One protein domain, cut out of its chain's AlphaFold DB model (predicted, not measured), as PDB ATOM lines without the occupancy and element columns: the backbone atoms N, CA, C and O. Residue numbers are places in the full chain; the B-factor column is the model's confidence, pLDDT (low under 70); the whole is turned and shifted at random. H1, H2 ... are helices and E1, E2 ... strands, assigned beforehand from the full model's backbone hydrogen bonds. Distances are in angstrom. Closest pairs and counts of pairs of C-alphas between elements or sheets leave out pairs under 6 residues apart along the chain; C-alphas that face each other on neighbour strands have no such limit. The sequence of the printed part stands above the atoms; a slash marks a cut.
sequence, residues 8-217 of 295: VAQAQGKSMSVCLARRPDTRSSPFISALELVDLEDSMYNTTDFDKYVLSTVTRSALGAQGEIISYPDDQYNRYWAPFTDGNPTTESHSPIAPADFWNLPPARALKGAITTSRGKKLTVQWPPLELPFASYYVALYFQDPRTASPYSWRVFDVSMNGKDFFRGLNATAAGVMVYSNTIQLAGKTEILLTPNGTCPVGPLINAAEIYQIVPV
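AT A GLANCE: This is residues 8 to 217 of the 295 residues of the protein "Malectin_like domain-containing protein" of Aegilops tauschii subsp. strangulata (UniProt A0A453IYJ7). Two twisted sheets lie face to face as a sandwich, E2 E1 E11 E6 E9 on one side and E5 E10 E7 E8 on the other, with a small pair of strands, E3 and E4, and the short helix H1 beside the larger sheet, where H1 and E4 come close to residues 62 and 63 of E1. A long arm without named elements, within residues 8 to 52, loops away from the sandwich, and its residues 23 to 28 stick out free. The printed part has 210 residues, with one named helix and eleven named strands in the order E1 E2 E3 H1 E4 E5 E6 E7 E8 E9 E10 E11; the class is mostly strand, though under half of the residues are in named elements. The five-strand sheet is mixed, and the other two are antiparallel. The whole is compact, with a radius of gyration of the C-alphas of 18.4 A, yet elongated, with spans of 60 by 33 by 33 A.

IN THESE COORDINATES: After residues 8 to 52, E1 runs from 53, C-alpha at (122.896, 132.917, 196.163), to 63, 27.6 A, and bends by 52 degrees at 58. E2 is residues 82 to 84, E3 90 to 92, H1 108 to 111, E4 113 to 116 and E5 123 to 126. E6, 132 to 143, 23.1 A, bends by 119 degrees at 135. E7 is 154 to 161, 21.9 A, and E8 164 to 173, 23.8 A. E9, 177 to 188, measures 27.2 A, and E10 is 191 to 196. E11, 208 to 216, 26.2 A, ends at C-alpha (122.649, 129.236, 193.817).

HOW THE PARTS SIT: In the larger sheet E2 and E1 are parallel, with N 62 and O 82 2.9 A apart. E1 and E11 are antiparallel, with N 54 and O 215 at 2.8 A. E11 and E6 are antiparallel, with N 138 and O 212 at 2.8 A, and so are E6 and E9, with N 137 and O 184 at 2.8 A. In the facing sheet E5 and E10 have N 125 and O 192 at 2.9 A, E10 and E7 have N 160 and O 193 at 2.9 A, and the hairpin E7 and E8 has N 159 and O 167 at 2.8 A. The facing parts of the sandwich are 10.8 A centre to centre. E3 and E4 are antiparallel, with N 114 and O 91 at 2.9 A. H1 only grazes the larger sheet with residues 109 to 111, and is too short for any O i to N i+4 pair; its one O i to N i+3 pair is within range.

THE WHOLE: The C-alphas of Arg 27 and Pro 151, the two farthest apart, are 64.2 A apart. The printed part has no cut. The links E1 to E2, E3 to H1 and E10 to E11 are long. The mean pLDDT of the printed part is 93.0, and no printed residue is under 70.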
ATOM      1  N   VAL A   8     131.813 135.393 198.172       95.56
ATOM      2  CA  VAL A   8     131.054 136.234 199.096       95.56
ATOM      3  C   VAL A   8     129.761 135.508 199.432       95.56
ATOM      4  O   VAL A   8     128.989 135.140 198.541       95.56
ATOM      5  N   ALA A   9     129.541 135.288 200.721       93.31
ATOM      6  CA  ALA A   9     128.377 134.603 201.252       93.31
ATOM      7  C   ALA A   9     127.975 135.234 202.585       93.31
ATOM      8  O   ALA A   9     128.822 135.736 203.322       93.31
ATOM      9  N   GLN A  10     126.689 135.163 202.916       91.12
ATOM     10  CA  GLN A  10     126.204 135.564 204.229       91.12
ATOM     11  C   GLN A  10     126.358 134.409 205.220       91.12
ATOM     12  O   GLN A  10     125.949 133.278 204.947       91.12
ATOM     13  N   ALA A  11     126.922 134.693 206.395       86.69
ATOM     14  CA  ALA A  11     126.953 133.733 207.487       86.69
ATOM     15  C   ALA A  11     125.523 133.472 207.990       86.69
ATOM     16  O   ALA A  11     124.841 134.367 208.481       86.69
ATOM     17  N   GLN A  12     125.071 132.225 207.877       78.00
ATOM     18  CA  GLN A  12     123.715 131.801 208.256       78.00
ATOM     19  C   GLN A  12     123.618 131.329 209.721       78.00
ATOM     20  O   GLN A  12     122.568 130.875 210.175       78.00
ATOM     21  N   GLY A  13     124.721 131.392 210.466       78.38
ATOM     22  CA  GLY A  13     124.828 130.921 211.841       78.38
ATOM     23  C   GLY A  13     126.148 131.340 212.484       78.38
ATOM     24  O   GLY A  13     126.900 132.134 211.928       78.38
ATOM     25  N   LYS A  14     126.438 130.790 213.668       80.06
ATOM     26  CA  LYS A  14     127.659 131.106 214.435       80.06
ATOM     27  C   LYS A  14     128.913 130.381 213.936       80.06
ATOM     28  O   LYS A  14     130.008 130.678 214.399       80.06
ATOM     29  N   SER A  15     128.748 129.406 213.050       78.88
ATOM     30  CA  SER A  15     129.823 128.574 212.521       78.88
ATOM     31  C   SER A  15     129.680 128.420 211.014       78.88
ATOM     32  O   SER A  15     128.571 128.300 210.494       78.88
ATOM     33  N   MET A  16     130.819 128.375 210.331       81.69
ATOM     34  CA  MET A  16     130.926 128.050 208.915       81.69
ATOM     35  C   MET A  16     131.832 126.829 208.780       81.69
ATOM     36  O   MET A  16     132.902 126.778 209.386       81.69
ATOM     37  N   SER A  17     131.398 125.833 208.014       81.69
ATOM     38  CA  SER A  17     132.167 124.611 207.780       81.69
ATOM     39  C   SER A  17     132.669 124.589 206.344       81.69
ATOM     40  O   SER A  17     131.902 124.805 205.411       81.69
ATOM     41  N   VAL A  18     133.956 124.292 206.166       85.31
ATOM     42  CA  VAL A  18     134.573 124.105 204.849       85.31
ATOM     43  C   VAL A  18     134.908 122.627 204.687       85.31
ATOM     44  O   VAL A  18     135.675 122.073 205.473       85.31
ATOM     45  N   CYS A  19     134.323 121.984 203.675       82.12
ATOM     46  CA  CYS A  19     134.529 120.567 203.385       82.12
ATOM     47  C   CYS A  19     135.427 120.394 202.156       82.12
ATOM     48  O   CYS A  19     135.157 120.941 201.086       82.12
ATOM     49  N   LEU A  20     136.482 119.591 202.301       85.06
ATOM     50  CA  LEU A  20     137.327 119.161 201.192       85.06
ATOM     51  C   LEU A  20     136.903 117.765 200.746       85.06
ATOM     52  O   LEU A  20     137.379 116.753 201.260       85.06
ATOM     53  N   ALA A  21     136.008 117.718 199.766       78.94
ATOM     54  CA  ALA A  21     135.556 116.469 199.178       78.94
ATOM     55  C   ALA A  21     136.518 116.001 198.076       78.94
ATOM     56  O   ALA A  21     136.889 116.749 197.168       78.94
ATOM     57  N   ARG A  22     136.912 114.726 198.133       79.56
ATOM     58  CA  ARG A  22     137.676 114.084 197.060       79.56
ATOM     59  C   ARG A  22     136.738 113.747 195.905       79.56
ATOM     60  O   ARG A  22     135.717 113.095 196.112       79.56
ATOM     61  N   ARG A  23     137.111 114.113 194.678       79.69
ATOM     62  CA  ARG A  23     136.363 113.668 193.497       79.69
ATOM     63  C   ARG A  23     136.671 112.195 193.177       79.69
ATOM     64  O   ARG A  23     137.839 111.802 193.303       79.69
ATOM     65  N   PRO A  24     135.690 111.395 192.713       78.69
ATOM     66  CA  PRO A  24     135.891 109.970 192.422       78.69
ATOM     67  C   PRO A  24     137.000 109.677 191.399       78.69
ATOM     68  O   PRO A  24     137.615 108.615 191.438       78.69
ATOM     69  N   ASP A  25     137.284 110.625 190.504       85.81
ATOM     70  CA  ASP A  25     138.291 110.534 189.441       85.81
ATOM     71  C   ASP A  25     139.730 110.827 189.911       85.81
ATOM     72  O   ASP A  25     140.687 110.643 189.158       85.81
ATOM     73  N   THR A  26     139.919 111.273 191.157       84.38
ATOM     74  CA  THR A  26     141.236 111.668 191.681       84.38
ATOM     75  C   THR A  26     141.877 110.568 192.524       84.38
ATOM     76  O   THR A  26     141.196 109.856 193.264       84.38
ATOM     77  N   ARG A  27     143.211 110.416 192.440       85.00
ATOM     78  CA  ARG A  27     143.987 109.459 193.263       85.00
ATOM     79  C   ARG A  27     144.476 110.034 194.596       85.00
ATOM     80  O   ARG A  27     144.617 109.281 195.555       85.00
ATOM     81  N   SER A  28     144.727 111.338 194.643       85.12
ATOM     82  CA  SER A  28     145.306 112.029 195.799       85.12
ATOM     83  C   SER A  28     144.228 112.606 196.716       85.12
ATOM     84  O   SER A  28     143.109 112.871 196.277       85.12
ATOM     85  N   SER A  29     144.571 112.819 197.987       84.38
ATOM     86  CA  SER A  29     143.718 113.550 198.928       84.38
ATOM     87  C   SER A  29     143.639 115.036 198.557       84.38
ATOM     88  O   SER A  29     144.646 115.594 198.106       84.38
ATOM     89  N   PRO A  30     142.480 115.689 198.744       87.50
ATOM     90  CA  PRO A  30     142.380 117.131 198.581       87.50
ATOM     91  C   PRO A  30     143.196 117.837 199.672       87.50
ATOM     92  O   PRO A  30     143.342 117.326 200.782       87.50
ATOM     93  N   PHE A  31     143.730 119.013 199.354       88.25
ATOM     94  CA  PHE A  31     144.450 119.853 200.307       88.25
ATOM     95  C   PHE A  31     144.158 121.330 200.033       88.25
ATOM     96  O   PHE A  31     143.839 121.706 198.905       88.25
ATOM     97  N   ILE A  32     144.304 122.154 201.067       91.00
ATOM     98  CA  ILE A  32     144.316 123.619 200.990       91.00
ATOM     99  C   ILE A  32     145.582 124.118 201.675       91.00
ATOM    100  O   ILE A  32     146.010 123.546 202.678       91.00
ATOM    101  N   SER A  33     146.206 125.153 201.122       93.00
ATOM    102  CA  SER A  33     147.400 125.765 201.716       93.00
ATOM    103  C   SER A  33     147.059 126.849 202.735       93.00
ATOM    104  O   SER A  33     147.810 127.046 203.683       93.00
ATOM    105  N   ALA A  34     145.945 127.552 202.530       93.19
ATOM    106  CA  ALA A  34     145.450 128.608 203.400       93.19
ATOM    107  C   ALA A  34     143.924 128.708 203.274       93.19
ATOM    108  O   ALA A  34     143.360 128.359 202.234       93.19
ATOM    109  N   LEU A  35     143.283 129.183 204.339       93.38
ATOM    110  CA  LEU A  35     141.881 129.575 204.374       93.38
ATOM    111  C   LEU A  35     141.822 130.933 205.068       93.38
ATOM    112  O   LEU A  35     142.293 131.061 206.197       93.38
ATOM    113  N   GLU A  36     141.259 131.922 204.389       93.50
ATOM    114  CA  GLU A  36     141.076 133.271 204.916       93.50
ATOM    115  C   GLU A  36     139.580 133.558 205.010       93.50
ATOM    116  O   GLU A  36     138.813 133.211 204.111       93.50
ATOM    117  N   LEU A  37     139.171 134.167 206.120       93.75
ATOM    118  CA  LEU A  37     137.822 134.666 206.333       93.75
ATOM    119  C   LEU A  37     137.939 136.160 206.618       93.75
ATOM    120  O   LEU A  37     138.667 136.557 207.528       93.75
ATOM    121  N   VAL A  38     137.248 136.964 205.818       94.06
ATOM    122  CA  VAL A  38     137.239 138.422 205.927       94.06
ATOM    123  C   VAL A  38     135.795 138.864 206.082       94.06
ATOM    124  O   VAL A  38     134.969 138.593 205.209       94.06
ATOM    125  N   ASP A  39     135.502 139.542 207.187       93.44
ATOM    126  CA  ASP A  39     134.195 140.148 207.410       93.44
ATOM    127  C   ASP A  39     134.070 141.404 206.535       93.44
ATOM    128  O   ASP A  39     134.943 142.276 206.542       93.44
ATOM    129  N   LEU A  40     132.994 141.475 205.752       93.88
ATOM    130  CA  LEU A  40     132.669 142.624 204.906       93.88
ATOM    131  C   LEU A  40     131.606 143.489 205.586       93.88
ATOM    132  O   LEU A  40     130.824 142.996 206.396       93.88
ATOM    133  N   GLU A  41     131.537 144.771 205.226       91.62
ATOM    134  CA  GLU A  41     130.408 145.610 205.635       91.62
ATOM    135  C   GLU A  41     129.086 145.092 205.049       91.62
ATOM    136  O   GLU A  41     129.032 144.710 203.880       91.62
ATOM    137  N   ASP A  42     127.999 145.174 205.826       87.50
ATOM    138  CA  ASP A  42     126.643 144.761 205.417       87.50
ATOM    139  C   ASP A  42     126.151 145.457 204.141       87.50
ATOM    140  O   ASP A  42     125.244 144.980 203.460       87.50
ATOM    141  N   SER A  43     126.720 146.622 203.829       86.12
ATOM    142  CA  SER A  43     126.448 147.349 202.598       86.12
ATOM    143  C   SER A  43     126.982 146.594 201.379       86.12
ATOM    144  O   SER A  43     126.322 146.605 200.346       86.12
ATOM    145  N   MET A  44     128.119 145.901 201.472       91.56
ATOM    146  CA  MET A  44     128.832 145.337 200.328       91.56
ATOM    147  C   MET A  44     128.051 144.209 199.653       91.56
ATOM    148  O   MET A  44     127.729 143.186 200.247       91.56
ATOM    149  N   TYR A  45     127.775 144.385 198.361       93.69
ATOM    150  CA  TYR A  45     127.020 143.444 197.526       93.69
ATOM    151  C   TYR A  45     125.600 143.110 198.025       93.69
ATOM    152  O   TYR A  45     125.001 142.156 197.527       93.69
ATOM    153  N   ASN A  46     125.021 143.925 198.916       91.62
ATOM    154  CA  ASN A  46     123.694 143.743 199.530       91.62
ATOM    155  C   ASN A  46     122.504 143.677 198.554       91.62
ATOM    156  O   ASN A  46     121.386 143.346 198.936       91.62
ATOM    157  N   THR A  47     122.734 143.972 197.278       93.25
ATOM    158  CA  THR A  47     121.760 143.761 196.198       93.25
ATOM    159  C   THR A  47     121.635 142.300 195.757       93.25
ATOM    160  O   THR A  47     120.813 141.989 194.892       93.25
ATOM    161  N   THR A  48     122.468 141.422 196.318       94.88
ATOM    162  CA  THR A  48     122.414 139.968 196.157       94.88
ATOM    163  C   THR A  48     121.545 139.373 197.256       94.88
ATOM    164  O   THR A  48     121.749 139.650 198.435       94.88
ATOM    165  N   ASP A  49     120.598 138.518 196.878       94.06
ATOM    166  CA  ASP A  49     119.833 137.712 197.830       94.06
ATOM    167  C   ASP A  49     120.718 136.563 198.345       94.06
ATOM    168  O   ASP A  49     120.759 135.481 197.751       94.06
ATOM    169  N   PHE A  50     121.475 136.822 199.417       92.50
ATOM    170  CA  PHE A  50     122.428 135.862 199.980       92.50
ATOM    171  C   PHE A  50     121.779 134.658 200.684       92.50
ATOM    172  O   PHE A  50     122.467 133.679 200.975       92.50
ATOM    173  N   ASP A  51     120.457 134.673 200.886       88.88
ATOM    174  CA  ASP A  51     119.715 133.481 201.312       88.88
ATOM    175  C   ASP A  51     119.566 132.471 200.166       88.88
ATOM    176  O   ASP A  51     119.380 131.275 200.405       88.88
ATOM    177  N   LYS A  52     119.641 132.937 198.911       89.94
ATOM    178  CA  LYS A  52     119.500 132.103 197.709       89.94
ATOM    179  C   LYS A  52     120.783 131.938 196.912       89.94
ATOM    180  O   LYS A  52     120.902 130.959 196.172       89.94
ATOM    181  N   TYR A  53     121.721 132.869 197.023       94.75
ATOM    182  CA  TYR A  53     122.896 132.917 196.163       94.75
ATOM    183  C   TYR A  53     124.172 133.227 196.941       94.75
ATOM    184  O   TYR A  53     124.156 133.876 197.977       94.75
ATOM    185  N   VAL A  54     125.301 132.809 196.387       95.44
ATOM    186  CA  VAL A  54     126.635 133.295 196.746       95.44
ATOM    187  C   VAL A  54     127.281 133.901 195.509       95.44
ATOM    188  O   VAL A  54     126.957 133.527 194.375       95.44
ATOM    189  N   LEU A  55     128.199 134.839 195.711       97.50
ATOM    190  CA  LEU A  55     128.995 135.400 194.628       97.50
ATOM    191  C   LEU A  55     130.328 134.662 194.573       97.50
ATOM    192  O   LEU A  55     131.077 134.681 195.541       97.50
ATOM    193  N   SER A  56     130.626 134.019 193.449       97.19
ATOM    194  CA  SER A  56     131.938 133.424 193.182       97.19
ATOM    195  C   SER A  56     132.743 134.381 192.313       97.19
ATOM    196  O   SER A  56     132.315 134.719 191.206       97.19
ATOM    197  N   THR A  57     133.884 134.855 192.803       96.94
ATOM    198  CA  THR A  57     134.682 135.863 192.097       96.94
ATOM    199  C   THR A  57     135.263 135.280 190.818       96.94
ATOM    200  O   THR A  57     135.997 134.294 190.842       96.94
ATOM    201  N   VAL A  58     134.946 135.905 189.683       96.81
ATOM    202  CA  VAL A  58     135.508 135.532 188.378       96.81
ATOM    203  C   VAL A  58     136.729 136.386 188.091       96.81
ATOM    204  O   VAL A  58     137.789 135.880 187.727       96.81
ATOM    205  N   THR A  59     136.579 137.701 188.232       96.31
ATOM    206  CA  THR A  59     137.670 138.640 188.013       96.31
ATOM    207  C   THR A  59     137.398 139.981 188.679       96.31
ATOM    208  O   THR A  59     136.254 140.395 188.875       96.31
ATOM    209  N   ARG A  60     138.481 140.676 188.995       97.31
ATOM    210  CA  ARG A  60     138.497 142.028 189.527       97.31
ATOM    211  C   ARG A  60     139.728 142.708 188.961       97.31
ATOM    212  O   ARG A  60     140.828 142.151 189.031       97.31
ATOM    213  N   SER A  61     139.555 143.861 188.328       98.12
ATOM    214  CA  SER A  61     140.646 144.500 187.592       98.12
ATOM    215  C   SER A  61     140.714 146.000 187.791       98.12
ATOM    216  O   SER A  61     139.697 146.688 187.733       98.12
ATOM    217  N   ALA A  62     141.940 146.491 187.954       98.19
ATOM    218  CA  ALA A  62     142.289 147.895 187.810       98.19
ATOM    219  C   ALA A  62     142.610 148.154 186.330       98.19
ATOM    220  O   ALA A  62     143.638 147.714 185.805       98.19
ATOM    221  N   LEU A  63     141.687 148.809 185.633       98.25
ATOM    222  CA  LEU A  63     141.756 149.051 184.196       98.25
ATOM    223  C   LEU A  63     142.666 150.252 183.924       98.25
ATOM    224  O   LEU A  63     142.534 151.319 184.512       98.25
ATOM    225  N   GLY A  64     143.618 150.082 183.013       97.00
ATOM    226  CA  GLY A  64     144.637 151.087 182.717       97.00
ATOM    227  C   GLY A  64     145.804 151.086 183.706       97.00
ATOM    228  O   GLY A  64     146.688 151.933 183.588       97.00
ATOM    229  N   ALA A  65     145.830 150.139 184.651       96.00
ATOM    230  CA  ALA A  65     146.948 149.914 185.559       96.00
ATOM    231  C   ALA A  65     147.949 148.896 184.986       96.00
ATOM    232  O   ALA A  65     147.592 148.002 184.219       96.00
ATOM    233  N   GLN A  66     149.207 149.012 185.406       93.31
ATOM    234  CA  GLN A  66     150.294 148.079 185.106       93.31
ATOM    235  C   GLN A  66     151.018 147.695 186.402       93.31
ATOM    236  O   GLN A  66     150.956 148.425 187.391       93.31
ATOM    237  N   GLY A  67     151.743 146.576 186.380       92.88
ATOM    238  CA  GLY A  67     152.590 146.143 187.492       92.88
ATOM    239  C   GLY A  67     151.970 145.017 188.310       92.88
ATOM    240  O   GLY A  67     151.551 144.005 187.752       92.88
ATOM    241  N   GLU A  68     151.982 145.168 189.631       93.31
ATOM    242  CA  GLU A  68     151.566 144.127 190.573       93.31
ATOM    243  C   GLU A  68     150.066 144.178 190.887       93.31
ATOM    244  O   GLU A  68     149.405 145.209 190.726       93.31
ATOM    245  N   ILE A  69     149.541 143.042 191.354       95.94
ATOM    246  CA  ILE A  69     148.175 142.923 191.872       95.94
ATOM    247  C   ILE A  69     148.021 143.857 193.074       95.94
ATOM    248  O   ILE A  69     148.838 143.842 193.994       95.94
ATOM    249  N   ILE A  70     146.956 144.653 193.073       97.44
ATOM    250  CA  ILE A  70     146.603 145.511 194.205       97.44
ATOM    251  C   ILE A  70     145.805 144.662 195.192       97.44
ATOM    252  O   ILE A  70     144.850 143.994 194.799       97.44
ATOM    253  N   SER A  71     146.219 144.670 196.453       95.94
ATOM    254  CA  SER A  71     145.620 143.898 197.548       95.94
ATOM    255  C   SER A  71     145.910 144.604 198.877       95.94
ATOM    256  O   SER A  71     146.129 145.818 198.876       95.94
ATOM    257  N   TYR A  72     145.918 143.904 200.013       94.31
ATOM    258  CA  TYR A  72     146.337 144.499 201.281       94.31
ATOM    259  C   TYR A  72     147.774 145.068 201.190       94.31
ATOM    260  O   TYR A  72     148.653 144.408 200.632       94.31
ATOM    261  N   PRO A  73     148.072 146.263 201.739       95.12
ATOM    262  CA  PRO A  73     147.217 147.113 202.574       95.12
ATOM    263  C   PRO A  73     146.384 148.155 201.808       95.12
ATOM    264  O   PRO A  73     145.653 148.910 202.441       95.12
ATOM    265  N   ASP A  74     146.492 148.239 200.478       95.69
ATOM    266  CA  ASP A  74     145.715 149.202 199.685       95.69
ATOM    267  C   ASP A  74     144.209 148.892 199.726       95.69
ATOM    268  O   ASP A  74     143.392 149.813 199.741       95.69
ATOM    269  N   ASP A  75     143.846 147.604 199.749       95.81
ATOM    270  CA  ASP A  75     142.481 147.120 199.976       95.81
ATOM    271  C   ASP A  75     142.357 146.504 201.375       95.81
ATOM    272  O   ASP A  75     142.949 145.461 201.662       95.81
ATOM    273  N   GLN A  76     141.559 147.134 202.241       93.75
ATOM    274  CA  GLN A  76     141.336 146.676 203.617       93.75
ATOM    275  C   GLN A  76     140.685 145.286 203.701       93.75
ATOM    276  O   GLN A  76     140.867 144.594 204.697       93.75
ATOM    277  N   TYR A  77     139.976 144.862 202.650       94.75
ATOM    278  CA  TYR A  77     139.329 143.550 202.568       94.75
ATOM    279  C   TYR A  77     140.210 142.497 201.882       94.75
ATOM    280  O   TYR A  77     139.732 141.415 201.553       94.75
ATOM    281  N   ASN A  78     141.479 142.826 201.610       94.56
ATOM    282  CA  ASN A  78     142.451 141.968 200.928       94.56
ATOM    283  C   ASN A  78     141.968 141.409 199.570       94.56
ATOM    284  O   ASN A  78     142.440 140.374 199.105       94.56
ATOM    285  N   ARG A  79     141.036 142.095 198.898       95.25
ATOM    286  CA  ARG A  79     140.581 141.707 197.557       95.25
ATOM    287  C   ARG A  79     141.692 141.929 196.540       95.25
ATOM    288  O   ARG A  79     142.371 142.955 196.555       95.25
ATOM    289  N   TYR A  80     141.832 140.998 195.604       95.62
ATOM    290  CA  TYR A  80     142.862 141.070 194.568       95.62
ATOM    291  C   TYR A  80     142.344 141.789 193.325       95.62
ATOM    292  O   TYR A  80     141.431 141.301 192.658       95.62
ATOM    293  N   TRP A  81     142.947 142.930 192.987       97.56
ATOM    294  CA  TRP A  81     142.682 143.667 191.752       97.56
ATOM    295  C   TRP A  81     143.840 143.476 190.780       97.56
ATOM    296  O   TRP A  81     144.937 144.009 190.968       97.56
ATOM    297  N   ALA A  82     143.592 142.713 189.718       96.75
ATOM    298  CA  ALA A  82     144.583 142.478 188.682       96.75
ATOM    299  C   ALA A  82     144.753 143.727 187.794       96.75
ATOM    300  O   ALA A  82     143.753 144.301 187.353       96.75
ATOM    301  N   PRO A  83     145.984 144.160 187.485       97.31
ATOM    302  CA  PRO A  83     146.194 145.208 186.495       97.31
ATOM    303  C   PRO A  83     145.767 144.713 185.111       97.31
ATOM    304  O   PRO A  83     146.010 143.559 184.750       97.31
ATOM    305  N   PHE A  84     145.136 145.582 184.326       97.94
ATOM    306  CA  PHE A  84     144.667 145.232 182.992       97.94
ATOM    307  C   PHE A  84     144.813 146.392 182.006       97.94
ATOM    308  O   PHE A  84     144.411 147.522 182.280       97.94
ATOM    309  N   THR A  85     145.318 146.083 180.814       96.88
ATOM    310  CA  THR A  85     145.407 146.990 179.660       96.88
ATOM    311  C   THR A  85     145.118 146.210 178.383       96.88
ATOM    312  O   THR A  85     145.518 145.052 178.287       96.88
ATOM    313  N   ASP A  86     144.513 146.842 177.379       94.81
ATOM    314  CA  ASP A  86     144.112 146.197 176.116       94.81
ATOM    315  C   ASP A  86     144.646 146.911 174.857       94.81
ATOM    316  O   ASP A  86     144.189 146.665 173.744       94.81
ATOM    317  N   GLY A  87     145.625 147.805 175.026       95.44
ATOM    318  CA  GLY A  87     146.202 148.608 173.945       95.44
ATOM    319  C   GLY A  87     145.476 149.930 173.676       95.44
ATOM    320  O   GLY A  87     146.018 150.771 172.956       95.44
ATOM    321  N   ASN A  88     144.304 150.167 174.277       97.94
ATOM    322  CA  ASN A  88     143.730 151.509 174.316       97.94
ATOM    323  C   ASN A  88     144.619 152.466 175.142       97.94
ATOM    324  O   ASN A  88     145.338 152.027 176.047       97.94
ATOM    325  N   PRO A  89     144.565 153.787 174.874       97.62
ATOM    326  CA  PRO A  89     145.232 154.786 175.703       97.62
ATOM    327  C   PRO A  89     144.818 154.702 177.174       97.62
ATOM    328  O   PRO A  89     143.656 154.446 177.492       97.62
ATOM    329  N   THR A  90     145.754 155.000 178.072       97.56
ATOM    330  CA  THR A  90     145.504 155.069 179.515       97.56
ATOM    331  C   THR A  90     145.727 156.480 180.054       97.56
ATOM    332  O   THR A  90     146.350 157.329 179.413       97.56
ATOM    333  N   THR A  91     145.171 156.761 181.228       95.56
ATOM    334  CA  THR A  91     145.329 158.035 181.940       95.56
ATOM    335  C   THR A  91     145.375 157.786 183.446       95.56
ATOM    336  O   THR A  91     144.811 156.800 183.917       95.56
ATOM    337  N   GLU A  92     146.053 158.657 184.194       93.62
ATOM    338  CA  GLU A  92     146.084 158.614 185.659       93.62
ATOM    339  C   GLU A  92     145.281 159.774 186.250       93.62
ATOM    340  O   GLU A  92     145.278 160.881 185.709       93.62
ATOM    341  N   SER A  93     144.617 159.522 187.377       88.88
ATOM    342  CA  SER A  93     143.878 160.542 188.114       88.88
ATOM    343  C   SER A  93     144.810 161.546 188.797       88.88
ATOM    344  O   SER A  93     145.791 161.179 189.447       88.88
ATOM    345  N   HIS A  94     144.468 162.827 188.668       84.62
ATOM    346  CA  HIS A  94     145.072 163.958 189.373       84.62
ATOM    347  C   HIS A  94     144.197 164.463 190.531       84.62
ATOM    348  O   HIS A  94     144.588 165.398 191.232       84.62
ATOM    349  N   SER A  95     143.010 163.880 190.715       79.94
ATOM    350  CA  SER A  95     142.105 164.182 191.822       79.94
ATOM    351  C   SER A  95     142.247 163.141 192.932       79.94
ATOM    352  O   SER A  95     142.526 161.975 192.642       79.94
ATOM    353  N   PRO A  96     142.032 163.522 194.204       83.94
ATOM    354  CA  PRO A  96     141.889 162.551 195.278       83.94
ATOM    355  C   PRO A  96     140.765 161.564 194.957       83.94
ATOM    356  O   PRO A  96     139.688 161.958 194.514       83.94
ATOM    357  N   ILE A  97     141.018 160.283 195.202       83.56
ATOM    358  CA  ILE A  97     140.000 159.237 195.135       83.56
ATOM    359  C   ILE A  97     139.530 158.983 196.558       83.56
ATOM    360  O   ILE A  97     140.354 158.680 197.422       83.56
ATOM    361  N   ALA A  98     138.226 159.099 196.792       85.25
ATOM    362  CA  ALA A  98     137.601 158.737 198.052       85.25
ATOM    363  C   ALA A  98     136.864 157.397 197.877       85.25
ATOM    364  O   ALA A  98     135.743 157.380 197.375       85.25
ATOM    365  N   PRO A  99     137.462 156.259 198.285       80.50
ATOM    366  CA  PRO A  99     136.805 154.949 198.254       80.50
ATOM    367  C   PRO A  99     135.409 154.928 198.878       80.50
ATOM    368  O   PRO A  99     134.550 154.195 198.407       80.50
ATOM    369  N   ALA A 100     135.183 155.752 199.905       79.12
ATOM    370  CA  ALA A 100     133.911 155.872 200.613       79.12
ATOM    371  C   ALA A 100     132.750 156.392 199.743       79.12
ATOM    372  O   ALA A 100     131.595 156.164 200.090       79.12
ATOM    373  N   ASP A 101     133.033 157.035 198.604       81.56
ATOM    374  CA  ASP A 101     131.999 157.450 197.643       81.56
ATOM    375  C   ASP A 101     131.402 156.247 196.883       81.56
ATOM    376  O   ASP A 101     130.387 156.358 196.193       81.56
ATOM    377  N   PHE A 102     132.014 155.071 197.037       85.69
ATOM    378  CA  PHE A 102     131.560 153.803 196.499       85.69
ATOM    379  C   PHE A 102     131.157 152.880 197.653       85.69
ATOM    380  O   PHE A 102     131.962 152.530 198.511       85.69
ATOM    381  N   TRP A 103     129.910 152.423 197.643       86.00
ATOM    382  CA  TRP A 103     129.330 151.574 198.693       86.00
ATOM    383  C   TRP A 103     130.059 150.240 198.934       86.00
ATOM    384  O   TRP A 103     129.915 149.667 200.005       86.00
ATOM    385  N   ASN A 104     130.835 149.737 197.969       88.38
ATOM    386  CA  ASN A 104     131.659 148.537 198.128       88.38
ATOM    387  C   ASN A 104     133.170 148.830 198.200       88.38
ATOM    388  O   ASN A 104     133.993 147.935 197.998       88.38
ATOM    389  N   LEU A 105     133.526 150.082 198.502       92.06
ATOM    390  CA  LEU A 105     134.830 150.503 199.016       92.06
ATOM    391  C   LEU A 105     136.043 149.977 198.216       92.06
ATOM    392  O   LEU A 105     136.947 149.391 198.816       92.06
ATOM    393  N   PRO A 106     136.097 150.111 196.876       94.12
ATOM    394  CA  PRO A 106     137.263 149.722 196.091       94.12
ATOM    395  C   PRO A 106     138.489 150.553 196.516       94.12
ATOM    396  O   PRO A 106     138.357 151.736 196.840       94.12
ATOM    397  N   PRO A 107     139.704 149.986 196.493       95.19
ATOM    398  CA  PRO A 107     140.894 150.687 196.935       95.19
ATOM    399  C   PRO A 107     141.198 151.838 195.976       95.19
ATOM    400  O   PRO A 107     141.127 151.689 194.754       95.19
ATOM    401  N   ALA A 108     141.614 152.984 196.521       94.44
ATOM    402  CA  ALA A 108     141.928 154.170 195.720       94.44
ATOM    403  C   ALA A 108     142.954 153.865 194.615       94.44
ATOM    404  O   ALA A 108     142.851 154.353 193.492       94.44
ATOM    405  N   ARG A 109     143.917 152.982 194.907       94.94
ATOM    406  CA  ARG A 109     144.936 152.544 193.952       94.94
ATOM    407  C   ARG A 109     144.344 151.846 192.718       94.94
ATOM    408  O   ARG A 109     144.883 152.039 191.631       94.94
ATOM    409  N   ALA A 110     143.237 151.106 192.845       96.12
ATOM    410  CA  ALA A 110     142.578 150.462 191.702       96.12
ATOM    411  C   ALA A 110     141.865 151.465 190.787       96.12
ATOM    412  O   ALA A 110     141.724 151.210 189.597       96.12
ATOM    413  N   LEU A 111     141.462 152.617 191.328       94.94
ATOM    414  CA  LEU A 111     140.801 153.681 190.573       94.94
ATOM    415  C   LEU A 111     141.776 154.733 190.020       94.94
ATOM    416  O   LEU A 111     141.362 155.622 189.275       94.94
ATOM    417  N   LYS A 112     143.067 154.643 190.373       94.00
ATOM    418  CA  LYS A 112     144.091 155.615 189.970       94.00
ATOM    419  C   LYS A 112     144.277 155.663 188.454       94.00
ATOM    420  O   LYS A 112     144.426 156.749 187.900       94.00
ATOM    421  N   GLY A 113     144.312 154.500 187.809       95.69
ATOM    422  CA  GLY A 113     144.399 154.375 186.358       95.69
ATOM    423  C   GLY A 113     143.019 154.322 185.710       95.69
ATOM    424  O   GLY A 113     142.026 154.011 186.365       95.69
ATOM    425  N   ALA A 114     142.967 154.621 184.416       97.69
ATOM    426  CA  ALA A 114     141.808 154.342 183.585       97.69
ATOM    427  C   ALA A 114     142.213 154.029 182.145       97.69
ATOM    428  O   ALA A 114     143.167 154.610 181.618       97.69
ATOM    429  N   ILE A 115     141.439 153.170 181.483       98.50
ATOM    430  CA  ILE A 115     141.442 153.047 180.021       98.50
ATOM    431  C   ILE A 115     140.556 154.157 179.455       98.50
ATOM    432  O   ILE A 115     139.472 154.405 179.979       98.50
ATOM    433  N   THR A 116     140.993 154.837 178.398       97.88
ATOM    434  CA  THR A 116     140.293 155.982 177.800       97.88
ATOM    435  C   THR A 116     140.442 155.998 176.279       97.88
ATOM    436  O   THR A 116     141.241 155.276 175.690       97.88
ATOM    437  N   THR A 117     139.694 156.876 175.615       97.12
ATOM    438  CA  THR A 117     139.882 157.195 174.191       97.12
ATOM    439  C   THR A 117     139.851 158.707 173.944       97.12
ATOM    440  O   THR A 117     139.688 159.506 174.871       97.12
ATOM    441  N   SER A 118     140.044 159.126 172.692       94.38
ATOM    442  CA  SER A 118     139.978 160.533 172.289       94.38
ATOM    443  C   SER A 118     138.545 161.078 172.325       94.38
ATOM    444  O   SER A 118     137.567 160.338 172.220       94.38
ATOM    445  N   ARG A 119     138.411 162.406 172.409       93.44
ATOM    446  CA  ARG A 119     137.115 163.103 172.360       93.44
ATOM    447  C   ARG A 119     136.265 162.647 171.168       93.44
ATOM    448  O   ARG A 119     136.759 162.560 170.046       93.44
ATOM    449  N   GLY A 120     134.983 162.389 171.425       91.31
ATOM    450  CA  GLY A 120     133.999 162.003 170.411       91.31
ATOM    451  C   GLY A 120     134.127 160.569 169.886       91.31
ATOM    452  O   GLY A 120     133.276 160.141 169.112       91.31
ATOM    453  N   LYS A 121     135.148 159.807 170.303       95.94
ATOM    454  CA  LYS A 121     135.291 158.395 169.937       95.94
ATOM    455  C   LYS A 121     134.606 157.496 170.962       95.94
ATOM    456  O   LYS A 121     134.630 157.774 172.159       95.94
ATOM    457  N   LYS A 122     134.031 156.395 170.478       97.56
ATOM    458  CA  LYS A 122     133.583 155.294 171.334       97.56
ATOM    459  C   LYS A 122     134.801 154.574 171.916       97.56
ATOM    460  O   LYS A 122     135.826 154.477 171.237       97.56
ATOM    461  N   LEU A 123     134.691 154.100 173.153       98.44
ATOM    462  CA  LEU A 123     135.694 153.236 173.775       98.44
ATOM    463  C   LEU A 123     135.140 151.817 173.838       98.44
ATOM    464  O   LEU A 123     134.073 151.610 174.406       98.44
ATOM    465  N   THR A 124     135.882 150.865 173.285       98.44
ATOM    466  CA  THR A 124     135.570 149.438 173.356       98.44
ATOM    467  C   THR A 124     136.662 148.753 174.160       98.44
ATOM    468  O   THR A 124     137.835 148.897 173.820       98.44
ATOM    469  N   VAL A 125     136.270 148.013 175.195       98.44
ATOM    470  CA  VAL A 125     137.166 147.247 176.065       98.44
ATOM    471  C   VAL A 125     136.728 145.786 176.052       98.44
ATOM    472  O   VAL A 125     135.580 145.474 176.365       98.44
ATOM    473  N   GLN A 126     137.640 144.889 175.681       97.62
ATOM    474  CA  GLN A 126     137.415 143.441 175.721       97.62
ATOM    475  C   GLN A 126     137.861 142.921 177.085       97.62
ATOM    476  O   GLN A 126     139.043 142.657 177.302       97.62
ATOM    477  N   TRP A 127     136.924 142.840 178.024       97.69
ATOM    478  CA  TRP A 127     137.206 142.468 179.404       97.69
ATOM    479  C   TRP A 127     136.049 141.643 179.983       97.69
ATOM    480  O   TRP A 127     134.889 142.027 179.808       97.69
ATOM    481  N   PRO A 128     136.338 140.531 180.686       96.12
ATOM    482  CA  PRO A 128     137.666 140.060 181.095       96.12
ATOM    483  C   PRO A 128     138.462 139.390 179.961       96.12
ATOM    484  O   PRO A 128     137.892 139.070 178.920       96.12
ATOM    485  N   PRO A 129     139.778 139.141 180.139       91.44
ATOM    486  CA  PRO A 129     140.602 138.453 179.134       91.44
ATOM    487  C   PRO A 129     140.262 136.960 178.963       91.44
ATOM    488  O   PRO A 129     140.865 136.284 178.130       91.44
ATOM    489  N   LEU A 130     139.333 136.438 179.765       93.94
ATOM    490  CA  LEU A 130     138.868 135.055 179.745       93.94
ATOM    491  C   LEU A 130     137.442 134.972 179.194       93.94
ATOM    492  O   LEU A 130     136.662 135.916 179.307       93.94
ATOM    493  N   GLU A 131     137.095 133.825 178.620       96.88
ATOM    494  CA  GLU A 131     135.727 133.553 178.184       96.88
ATOM    495  C   GLU A 131     134.863 133.095 179.358       96.88
ATOM    496  O   GLU A 131     135.271 132.254 180.163       96.88
ATOM    497  N   LEU A 132     133.658 133.650 179.449       97.50
ATOM    498  CA  LEU A 132     132.706 133.346 180.505       97.50
ATOM    499  C   LEU A 132     131.817 132.157 180.111       97.50
ATOM    500  O   LEU A 132     131.303 132.128 178.989       97.50
ATOM    501  N   PRO A 133     131.558 131.186 181.004       97.31
ATOM    502  CA  PRO A 133     130.492 130.217 180.775       97.31
ATOM    503  C   PRO A 133     129.127 130.918 180.726       97.31
ATOM    504  O   PRO A 133     128.951 131.993 181.300       97.31
ATOM    505  N   PHE A 134     128.138 130.307 180.066       97.56
ATOM    506  CA  PHE A 134     126.772 130.835 180.093       97.56
ATOM    507  C   PHE A 134     126.193 130.736 181.510       97.56
ATOM    508  O   PHE A 134     125.895 129.641 181.986       97.56
ATOM    509  N   ALA A 135     126.059 131.877 182.184       97.38
ATOM    510  CA  ALA A 135     125.535 131.978 183.544       97.38
ATOM    511  C   ALA A 135     125.010 133.395 183.834       97.38
ATOM    512  O   ALA A 135     125.135 134.302 183.004       97.38
ATOM    513  N   SER A 136     124.425 133.580 185.019       97.81
ATOM    514  CA  SER A 136     124.113 134.903 185.563       97.81
ATOM    515  C   SER A 136     125.305 135.453 186.340       97.81
ATOM    516  O   SER A 136     125.932 134.740 187.127       97.81
ATOM    517  N   TYR A 137     125.583 136.735 186.138       98.12
ATOM    518  CA  TYR A 137     126.704 137.435 186.738       98.12
ATOM    519  C   TYR A 137     126.247 138.705 187.441       98.12
ATOM    520  O   TYR A 137     125.349 139.417 186.983       98.12
ATOM    521  N   TYR A 138     126.925 138.995 188.543       98.00
ATOM    522  CA  TYR A 138     126.997 140.326 189.104       98.00
ATOM    523  C   TYR A 138     128.178 141.042 188.449       98.00
ATOM    524  O   TYR A 138     129.285 140.502 188.410       98.00
ATOM    525  N   VAL A 139     127.963 142.255 187.949       98.06
ATOM    526  CA  VAL A 139     129.002 143.071 187.312       98.06
ATOM    527  C   VAL A 139     128.973 144.470 187.899       98.06
ATOM    528  O   VAL A 139     127.910 145.083 187.912       98.06
ATOM    529  N   ALA A 140     130.121 144.995 188.325       97.69
ATOM    530  CA  ALA A 140     130.274 146.382 188.766       97.69
ATOM    531  C   ALA A 140     131.369 147.084 187.960       97.69
ATOM    532  O   ALA A 140     132.451 146.535 187.768       97.69
ATOM    533  N   LEU A 141     131.082 148.297 187.491       98.19
ATOM    534  CA  LEU A 141     131.979 149.121 186.683       98.19
ATOM    535  C   LEU A 141     132.193 150.471 187.370       98.19
ATOM    536  O   LEU A 141     131.226 151.104 187.802       98.19
ATOM    537  N   TYR A 142     133.447 150.917 187.437       97.56
ATOM    538  CA  TYR A 142     133.854 152.089 188.211       97.56
ATOM    539  C   TYR A 142     134.439 153.162 187.303       97.56
ATOM    540  O   TYR A 142     135.284 152.887 186.445       97.56
ATOM    541  N   PHE A 143     134.002 154.395 187.529       95.50
ATOM    542  CA  PHE A 143     134.302 155.533 186.678       95.50
ATOM    543  C   PHE A 143     134.629 156.751 187.527       95.50
ATOM    544  O   PHE A 143     133.868 157.098 188.422       95.50
ATOM    545  N   GLN A 144     135.711 157.450 187.214       92.88
ATOM    546  CA  GLN A 144     136.055 158.728 187.817       92.88
ATOM    547  C   GLN A 144     136.798 159.597 186.805       92.88
ATOM    548  O   GLN A 144     137.716 159.139 186.126       92.88
ATOM    549  N   ASP A 145     136.410 160.868 186.704       92.94
ATOM    550  CA  ASP A 145     137.148 161.810 185.876       92.94
ATOM    551  C   ASP A 145     138.537 162.097 186.485       92.94
ATOM    552  O   ASP A 145     138.611 162.533 187.633       92.94
ATOM    553  N   PRO A 146     139.638 161.909 185.732       91.88
ATOM    554  CA  PRO A 146     140.995 162.072 186.241       91.88
ATOM    555  C   PRO A 146     141.403 163.538 186.423       91.88
ATOM    556  O   PRO A 146     142.466 163.817 186.972       91.88
ATOM    557  N   ARG A 147     140.622 164.505 185.926       91.31
ATOM    558  CA  ARG A 147     140.940 165.934 186.048       91.31
ATOM    559  C   ARG A 147     140.622 166.427 187.454       91.31
ATOM    560  O   ARG A 147     139.730 165.905 188.118       91.31
ATOM    561  N   THR A 148     141.294 167.500 187.870       89.50
ATOM    562  CA  THR A 148     141.004 168.217 189.120       89.50
ATOM    563  C   THR A 148     139.517 168.557 189.221       89.50
ATOM    564  O   THR A 148     138.925 169.024 188.245       89.50
ATOM    565  N   ALA A 149     138.910 168.331 190.387       88.50
ATOM    566  CA  ALA A 149     137.492 168.592 190.621       88.50
ATOM    567  C   ALA A 149     137.098 170.033 190.237       88.50
ATOM    568  O   ALA A 149     137.668 171.007 190.726       88.50
ATOM    569  N   SER A 150     136.128 170.164 189.329       88.44
ATOM    570  CA  SER A 150     135.585 171.447 188.869       88.44
ATOM    571  C   SER A 150     134.213 171.247 188.206       88.44
ATOM    572  O   SER A 150     133.906 170.127 187.784       88.44
ATOM    573  N   PRO A 151     133.419 172.314 187.995       87.00
ATOM    574  CA  PRO A 151     132.174 172.252 187.217       87.00
ATOM    575  C   PRO A 151     132.334 171.789 185.755       87.00
ATOM    576  O   PRO A 151     131.343 171.518 185.081       87.00
ATOM    577  N   TYR A 152     133.567 171.691 185.247       86.25
ATOM    578  CA  TYR A 152     133.888 171.271 183.878       86.25
ATOM    579  C   TYR A 152     134.568 169.888 183.817       86.25
ATOM    580  O   TYR A 152     134.914 169.401 182.732       86.25
ATOM    581  N   SER A 153     134.754 169.246 184.975       88.06
ATOM    582  CA  SER A 153     135.413 167.945 185.138       88.06
ATOM    583  C   SER A 153     134.387 166.816 185.182       88.06
ATOM    584  O   SER A 153     134.185 166.166 186.207       88.06
ATOM    585  N   TRP A 154     133.704 166.622 184.056       90.56
ATOM    586  CA  TRP A 154     132.684 165.595 183.875       90.56
ATOM    587  C   TRP A 154     132.735 164.966 182.481       90.56
ATOM    588  O   TRP A 154     133.275 165.553 181.530       90.56
ATOM    589  N   ARG A 155     132.145 163.772 182.366       93.81
ATOM    590  CA  ARG A 155     131.968 163.019 181.119       93.81
ATOM    591  C   ARG A 155     130.587 162.385 181.111       93.81
ATOM    592  O   ARG A 155     130.241 161.711 182.073       93.81
ATOM    593  N   VAL A 156     129.833 162.567 180.025       95.31
ATOM    594  CA  VAL A 156     128.530 161.910 179.851       95.31
ATOM    595  C   VAL A 156     128.591 160.915 178.703       95.31
ATOM    596  O   VAL A 156     128.920 161.291 177.572       95.31
ATOM    597  N   PHE A 157     128.284 159.653 178.989       97.19
ATOM    598  CA  PHE A 157     128.304 158.567 178.012       97.19
ATOM    599  C   PHE A 157     127.344 157.435 178.392       97.19
ATOM    600  O   PHE A 157     126.987 157.265 179.554       97.19
ATOM    601  N   ASP A 158     126.939 156.652 177.399       97.81
ATOM    602  CA  ASP A 158     126.197 155.409 177.603       97.81
ATOM    603  C   ASP A 158     127.171 154.241 177.769       97.81
ATOM    604  O   ASP A 158     128.247 154.228 177.167       97.81
ATOM    605  N   VAL A 159     126.772 153.251 178.560       98.62
ATOM    606  CA  VAL A 159     127.492 152.005 178.810       98.62
ATOM    607  C   VAL A 159     126.652 150.857 178.275       98.62
ATOM    608  O   VAL A 159     125.481 150.707 178.630       98.62
ATOM    609  N   SER A 160     127.259 150.015 177.450       98.25
ATOM    610  CA  SER A 160     126.657 148.772 176.974       98.25
ATOM    611  C   SER A 160     127.617 147.610 177.171       98.25
ATOM    612  O   SER A 160     128.836 147.791 177.172       98.25
ATOM    613  N   MET A 161     127.057 146.421 177.363       97.88
ATOM    614  CA  MET A 161     127.795 145.182 177.553       97.88
ATOM    615  C   MET A 161     127.256 144.129 176.592       97.88
ATOM    616  O   MET A 161     126.057 143.844 176.597       97.88
ATOM    617  N   ASN A 162     128.118 143.585 175.731       96.50
ATOM    618  CA  ASN A 162     127.733 142.658 174.657       96.50
ATOM    619  C   ASN A 162     126.561 143.183 173.802       96.50
ATOM    620  O   ASN A 162     125.607 142.460 173.506       96.50
ATOM    621  N   GLY A 163     126.603 144.473 173.457       94.69
ATOM    622  CA  GLY A 163     125.575 145.147 172.657       94.69
ATOM    623  C   GLY A 163     124.240 145.403 173.369       94.69
ATOM    624  O   GLY A 163     123.337 145.965 172.754       94.69
ATOM    625  N   LYS A 164     124.093 145.018 174.644       95.62
ATOM    626  CA  LYS A 164     122.921 145.335 175.472       95.62
ATOM    627  C   LYS A 164     123.194 146.561 176.327       95.62
ATOM    628  O   LYS A 164     124.294 146.718 176.850       95.62
ATOM    629  N   ASP A 165     122.182 147.398 176.510       96.12
ATOM    630  CA  ASP A 165     122.294 148.553 177.397       96.12
ATOM    631  C   ASP A 165     122.583 148.109 178.834       96.12
ATOM    632  O   ASP A 165     121.890 147.251 179.381       96.12
ATOM    633  N   PHE A 166     123.607 148.710 179.438       97.56
ATOM    634  CA  PHE A 166     123.986 148.499 180.834       97.56
ATOM    635  C   PHE A 166     123.633 149.727 181.680       97.56
ATOM    636  O   PHE A 166     123.047 149.601 182.750       97.56
ATOM    637  N   PHE A 167     123.941 150.927 181.180       97.69
ATOM    638  CA  PHE A 167     123.559 152.194 181.801       97.69
ATOM    639  C   PHE A 167     123.475 153.300 180.745       97.69
ATOM    640  O   PHE A 167     124.338 153.382 179.876       97.69
ATOM    641  N   ARG A 168     122.474 154.184 180.819       96.62
ATOM    642  CA  ARG A 168     122.328 155.315 179.886       96.62
ATOM    643  C   ARG A 168     122.577 156.647 180.587       96.62
ATOM    644  O   ARG A 168     122.106 156.851 181.702       96.62
ATOM    645  N   GLY A 169     123.283 157.557 179.925       95.56
ATOM    646  CA  GLY A 169     123.563 158.902 180.423       95.56
ATOM    647  C   GLY A 169     124.427 158.930 181.685       95.56
ATOM    648  O   GLY A 169     124.209 159.783 182.542       95.56
ATOM    649  N   LEU A 170     125.392 158.010 181.818       95.81
ATOM    650  CA  LEU A 170     126.312 157.991 182.955       95.81
ATOM    651  C   LEU A 170     127.089 159.302 183.013       95.81
ATOM    652  O   LEU A 170     127.753 159.651 182.042       95.81
ATOM    653  N   ASN A 171     127.042 159.992 184.151       94.56
ATOM    654  CA  ASN A 171     127.819 161.202 184.395       94.56
ATOM    655  C   ASN A 171     129.004 160.894 185.321       94.56
ATOM    656  O   ASN A 171     128.860 160.884 186.542       94.56
ATOM    657  N   ALA A 172     130.174 160.638 184.737       93.75
ATOM    658  CA  ALA A 172     131.404 160.423 185.488       93.75
ATOM    659  C   ALA A 172     132.051 161.771 185.829       93.75
ATOM    660  O   ALA A 172     132.491 162.498 184.936       93.75
ATOM    661  N   THR A 173     132.118 162.097 187.120       92.12
ATOM    662  CA  THR A 173     132.765 163.312 187.649       92.12
ATOM    663  C   THR A 173     134.042 162.960 188.412       92.12
ATOM    664  O   THR A 173     134.376 161.783 188.556       92.12
ATOM    665  N   ALA A 174     134.753 163.963 188.930       90.44
ATOM    666  CA  ALA A 174     135.913 163.744 189.797       90.44
ATOM    667  C   ALA A 174     135.569 163.064 191.142       90.44
ATOM    668  O   ALA A 174     136.462 162.497 191.755       90.44
ATOM    669  N   ALA A 175     134.306 163.080 191.592       87.75
ATOM    670  CA  ALA A 175     133.884 162.308 192.771       87.75
ATOM    671  C   ALA A 175     133.875 160.797 192.480       87.75
ATOM    672  O   ALA A 175     134.232 159.977 193.313       87.75
ATOM    673  N   GLY A 176     133.573 160.440 191.234       90.31
ATOM    674  CA  GLY A 176     133.428 159.060 190.807       90.31
ATOM    675  C   GLY A 176     131.984 158.577 190.871       90.31
ATOM    676  O   GLY A 176     131.100 159.211 191.442       90.31
ATOM    677  N   VAL A 177     131.730 157.480 190.173       92.94
ATOM    678  CA  VAL A 177     130.436 156.814 190.102       92.94
ATOM    679  C   VAL A 177     130.668 155.346 189.786       92.94
ATOM    680  O   VAL A 177     131.565 154.989 189.016       92.94
ATOM    681  N   MET A 178     129.847 154.483 190.370       94.19
ATOM    682  CA  MET A 178     129.818 153.070 190.031       94.19
ATOM    683  C   MET A 178     128.415 152.683 189.598       94.19
ATOM    684  O   MET A 178     127.418 153.106 190.182       94.19
ATOM    685  N   VAL A 179     128.357 151.866 188.555       95.88
ATOM    686  CA  VAL A 179     127.129 151.250 188.062       95.88
ATOM    687  C   VAL A 179     127.302 149.748 188.064       95.88
ATOM    688  O   VAL A 179     128.402 149.239 187.850       95.88
ATOM    689  N   TYR A 180     126.216 149.034 188.325       96.44
ATOM    690  CA  TYR A 180     126.255 147.592 188.472       96.44
ATOM    691  C   TYR A 180     125.006 146.938 187.891       96.44
ATOM    692  O   TYR A 180     123.958 147.564 187.741       96.44
ATOM    693  N   SER A 181     125.134 145.651 187.591       96.50
ATOM    694  CA  SER A 181     124.021 144.742 187.357       96.50
ATOM    695  C   SER A 181     124.170 143.574 188.311       96.50
ATOM    696  O   SER A 181     125.252 143.006 188.416       96.50
ATOM    697  N   ASN A 182     123.091 143.198 188.987       94.62
ATOM    698  CA  ASN A 182     123.074 142.073 189.915       94.62
ATOM    699  C   ASN A 182     122.544 140.773 189.285       94.62
ATOM    700  O   ASN A 182     122.297 139.825 190.019       94.62
ATOM    701  N   THR A 183     122.320 140.715 187.961       95.88
ATOM    702  CA  THR A 183     121.789 139.506 187.294       95.88
ATOM    703  C   THR A 183     121.978 139.484 185.763       95.88
ATOM    704  O   THR A 183     121.136 138.957 185.028       95.88
ATOM    705  N   ILE A 184     123.059 140.056 185.228       96.38
ATOM    706  CA  ILE A 184     123.282 140.048 183.773       96.38
ATOM    707  C   ILE A 184     123.701 138.655 183.286       96.38
ATOM    708  O   ILE A 184     124.552 138.002 183.882       96.38
ATOM    709  N   GLN A 185     123.118 138.187 182.181       97.12
ATOM    710  CA  GLN A 185     123.531 136.935 181.542       97.12
ATOM    711  C   GLN A 185     124.661 137.189 180.543       97.12
ATOM    712  O   GLN A 185     124.482 137.963 179.598       97.12
ATOM    713  N   LEU A 186     125.792 136.508 180.729       97.06
ATOM    714  CA  LEU A 186     126.973 136.598 179.863       97.06
ATOM    715  C   LEU A 186     127.412 135.203 179.408       97.06
ATOM    716  O   LEU A 186     127.120 134.208 180.069       97.06
ATOM    717  N   ALA A 187     128.100 135.142 178.268       97.19
ATOM    718  CA  ALA A 187     128.743 133.945 177.737       97.19
ATOM    719  C   ALA A 187     129.830 134.336 176.730       97.19
ATOM    720  O   ALA A 187     129.678 135.323 176.010       97.19
ATOM    721  N   GLY A 188     130.886 133.530 176.641       97.50
ATOM    722  CA  GLY A 188     132.012 133.767 175.747       97.50
ATOM    723  C   GLY A 188     132.781 135.036 176.113       97.50
ATOM    724  O   GLY A 188     132.909 135.394 177.287       97.50
ATOM    725  N   LYS A 189     133.313 135.715 175.098       97.12
ATOM    726  CA  LYS A 189     134.009 136.994 175.270       97.12
ATOM    727  C   LYS A 189     133.030 138.093 175.661       97.12
ATOM    728  O   LYS A 189     131.910 138.139 175.156       97.12
ATOM    729  N   THR A 190     133.475 138.981 176.544       97.62
ATOM    730  CA  THR A 190     132.679 140.123 176.993       97.62
ATOM    731  C   THR A 190     133.279 141.423 176.481       97.62
ATOM    732  O   THR A 190     134.465 141.695 176.654       97.62
ATOM    733  N   GLU A 191     132.432 142.224 175.850       97.88
ATOM    734  CA  GLU A 191     132.747 143.552 175.352       97.88
ATOM    735  C   GLU A 191     132.003 144.600 176.177       97.88
ATOM    736  O   GLU A 191     130.777 144.552 176.299       97.88
ATOM    737  N   ILE A 192     132.745 145.579 176.689       98.56
ATOM    738  CA  ILE A 192     132.210 146.804 177.277       98.56
ATOM    739  C   ILE A 192     132.378 147.920 176.247       98.56
ATOM    740  O   ILE A 192     133.494 148.218 175.818       98.56
ATOM    741  N   LEU A 193     131.277 148.562 175.869       98.69
ATOM    742  CA  LEU A 193     131.263 149.673 174.924       98.69
ATOM    743  C   LEU A 193     130.731 150.936 175.602       98.69
ATOM    744  O   LEU A 193     129.578 150.982 176.038       98.69
ATOM    745  N   LEU A 194     131.564 151.977 175.623       98.56
ATOM    746  CA  LEU A 194     131.224 153.310 176.109       98.56
ATOM    747  C   LEU A 194     130.997 154.256 174.928       98.56
ATOM    748  O   LEU A 194     131.902 154.493 174.119       98.56
ATOM    749  N   THR A 195     129.799 154.828 174.837       98.12
ATOM    750  CA  THR A 195     129.417 155.736 173.749       98.12
ATOM    751  C   THR A 195     129.279 157.164 174.279       98.12
ATOM    752  O   THR A 195     128.330 157.435 175.013       98.12
ATOM    753  N   PRO A 196     130.195 158.095 173.939       96.56
ATOM    754  CA  PRO A 196     130.101 159.470 174.414       96.56
ATOM    755  C   PRO A 196     128.862 160.174 173.879       96.56
ATOM    756  O   PRO A 196     128.510 160.036 172.707       96.56
ATOM    757  N   ASN A 197     128.268 161.016 174.720       90.81
ATOM    758  CA  ASN A 197     127.319 162.011 174.250       90.81
ATOM    759  C   ASN A 197     128.061 163.082 173.421       90.81
ATOM    760  O   ASN A 197     129.207 163.430 173.719       90.81
ATOM    761  N   GLY A 198     127.419 163.633 172.387       81.19
ATOM    762  CA  GLY A 198     128.032 164.577 171.441       81.19
ATOM    763  C   GLY A 198     128.542 165.880 172.072       81.19
ATOM    764  O   GLY A 198     129.407 166.547 171.508       81.19
ATOM    765  N   THR A 199     128.054 166.231 173.261       80.38
ATOM    766  CA  THR A 199     128.476 167.415 174.027       80.38
ATOM    767  C   THR A 199     129.673 167.160 174.946       80.38
ATOM    768  O   THR A 199     130.192 168.106 175.539       80.38
ATOM    769  N   CYS A 200     130.138 165.911 175.072       82.06
ATOM    770  CA  CYS A 200     131.196 165.554 176.010       82.06
ATOM    771  C   CYS A 200     132.546 166.192 175.598       82.06
ATOM    772  O   CYS A 200     133.000 166.022 174.457       82.06
ATOM    773  N   PRO A 201     133.224 166.932 176.500       80.94
ATOM    774  CA  PRO A 201     134.459 167.643 176.160       80.94
ATOM    775  C   PRO A 201     135.666 166.709 175.986       80.94
ATOM    776  O   PRO A 201     136.670 167.098 175.393       80.94
ATOM    777  N   VAL A 202     135.572 165.472 176.476       90.81
ATOM    778  CA  VAL A 202     136.643 164.464 176.508       90.81
ATOM    779  C   VAL A 202     136.079 163.080 176.156       90.81
ATOM    780  O   VAL A 202     134.863 162.899 176.115       90.81
ATOM    781  N   GLY A 203     136.936 162.106 175.835       93.94
ATOM    782  CA  GLY A 203     136.484 160.732 175.556       93.94
ATOM    783  C   GLY A 203     135.957 160.035 176.818       93.94
ATOM    784  O   GLY A 203     136.260 160.488 177.917       93.94
ATOM    785  N   PRO A 204     135.171 158.956 176.713       97.12
ATOM    786  CA  PRO A 204     134.814 158.145 177.875       97.12
ATOM    787  C   PRO A 204     136.049 157.426 178.442       97.12
ATOM    788  O   PRO A 204     137.081 157.320 177.773       97.12
ATOM    789  N   LEU A 205     135.932 156.939 179.675       97.75
ATOM    790  CA  LEU A 205     136.968 156.166 180.357       97.75
ATOM    791  C   LEU A 205     136.343 155.088 181.233       97.75
ATOM    792  O   LEU A 205     135.137 155.129 181.446       97.75
ATOM    793  N   ILE A 206     137.155 154.181 181.765       98.44
ATOM    794  CA  ILE A 206     136.774 153.233 182.817       98.44
ATOM    795  C   ILE A 206     137.994 152.932 183.700       98.44
ATOM    796  O   ILE A 206     139.084 152.706 183.171       98.44
ATOM    797  N   ASN A 207     137.828 152.964 185.025       97.81
ATOM    798  CA  ASN A 207     138.933 152.859 185.987       97.81
ATOM    799  C   ASN A 207     139.120 151.436 186.506       97.81
ATOM    800  O   ASN A 207     140.235 150.953 186.643       97.81
ATOM    801  N   ALA A 208     138.020 150.750 186.800       98.06
ATOM    802  CA  ALA A 208     138.059 149.403 187.341       98.06
ATOM    803  C   ALA A 208     136.777 148.647 186.995       98.06
ATOM    804  O   ALA A 208     135.784 149.251 186.570       98.06
ATOM    805  N   ALA A 209     136.795 147.331 187.192       98.38
ATOM    806  CA  ALA A 209     135.615 146.494 187.034       98.38
ATOM    807  C   ALA A 209     135.706 145.195 187.852       98.38
ATOM    808  O   ALA A 209     136.795 144.681 188.115       98.38
ATOM    809  N   GLU A 210     134.546 144.655 188.223       98.31
ATOM    810  CA  GLU A 210     134.377 143.380 188.926       98.31
ATOM    811  C   GLU A 210     133.328 142.507 188.232       98.31
ATOM    812  O   GLU A 210     132.291 143.012 187.798       98.31
ATOM    813  N   ILE A 211     133.586 141.197 188.161       98.25
ATOM    814  CA  ILE A 211     132.611 140.178 187.765       98.25
ATOM    815  C   ILE A 211     132.606 139.067 188.808       98.25
ATOM    816  O   ILE A 211     133.638 138.446 189.078       98.25
ATOM    817  N   TYR A 212     131.414 138.761 189.306       98.19
ATOM    818  CA  TYR A 212     131.141 137.568 190.094       98.19
ATOM    819  C   TYR A 212     130.108 136.715 189.376       98.19
ATOM    820  O   TYR A 212     129.117 137.226 188.855       98.19
ATOM    821  N   GLN A 213     130.311 135.405 189.367       98.12
ATOM    822  CA  GLN A 213     129.271 134.466 188.986       98.12
ATOM    823  C   GLN A 213     128.284 134.332 190.146       98.12
ATOM    824  O   GLN A 213     128.688 134.132 191.291       98.12
ATOM    825  N   ILE A 214     126.991 134.415 189.844       97.88
ATOM    826  CA  ILE A 214     125.926 134.207 190.823       97.88
ATOM    827  C   ILE A 214     125.666 132.707 190.900       97.88
ATOM    828  O   ILE A 214     125.214 132.091 189.930       97.88
ATOM    829  N   VAL A 215     125.975 132.112 192.048       95.44
ATOM    830  CA  VAL A 215     125.870 130.671 192.271       95.44
ATOM    831  C   VAL A 215     124.730 130.407 193.253       95.44
ATOM    832  O   VAL A 215     124.774 130.922 194.367       95.44
ATOM    833  N   PRO A 216     123.700 129.627 192.883       91.56
ATOM    834  CA  PRO A 216     122.649 129.236 193.817       91.56
ATOM    835  C   PRO A 216     123.215 128.452 195.001       91.56
ATOM    836  O   PRO A 216     124.043 127.557 194.813       91.56
ATOM    837  N   VAL A 217     122.736 128.741 196.209       87.19
ATOM    838  CA  VAL A 217     123.048 127.907 197.373       87.19
ATOM    839  C   VAL A 217     122.421 126.524 197.187       87.19
ATOM    840  O   VAL A 217     121.267 126.396 196.777       87.19
TER     841      VAL A 217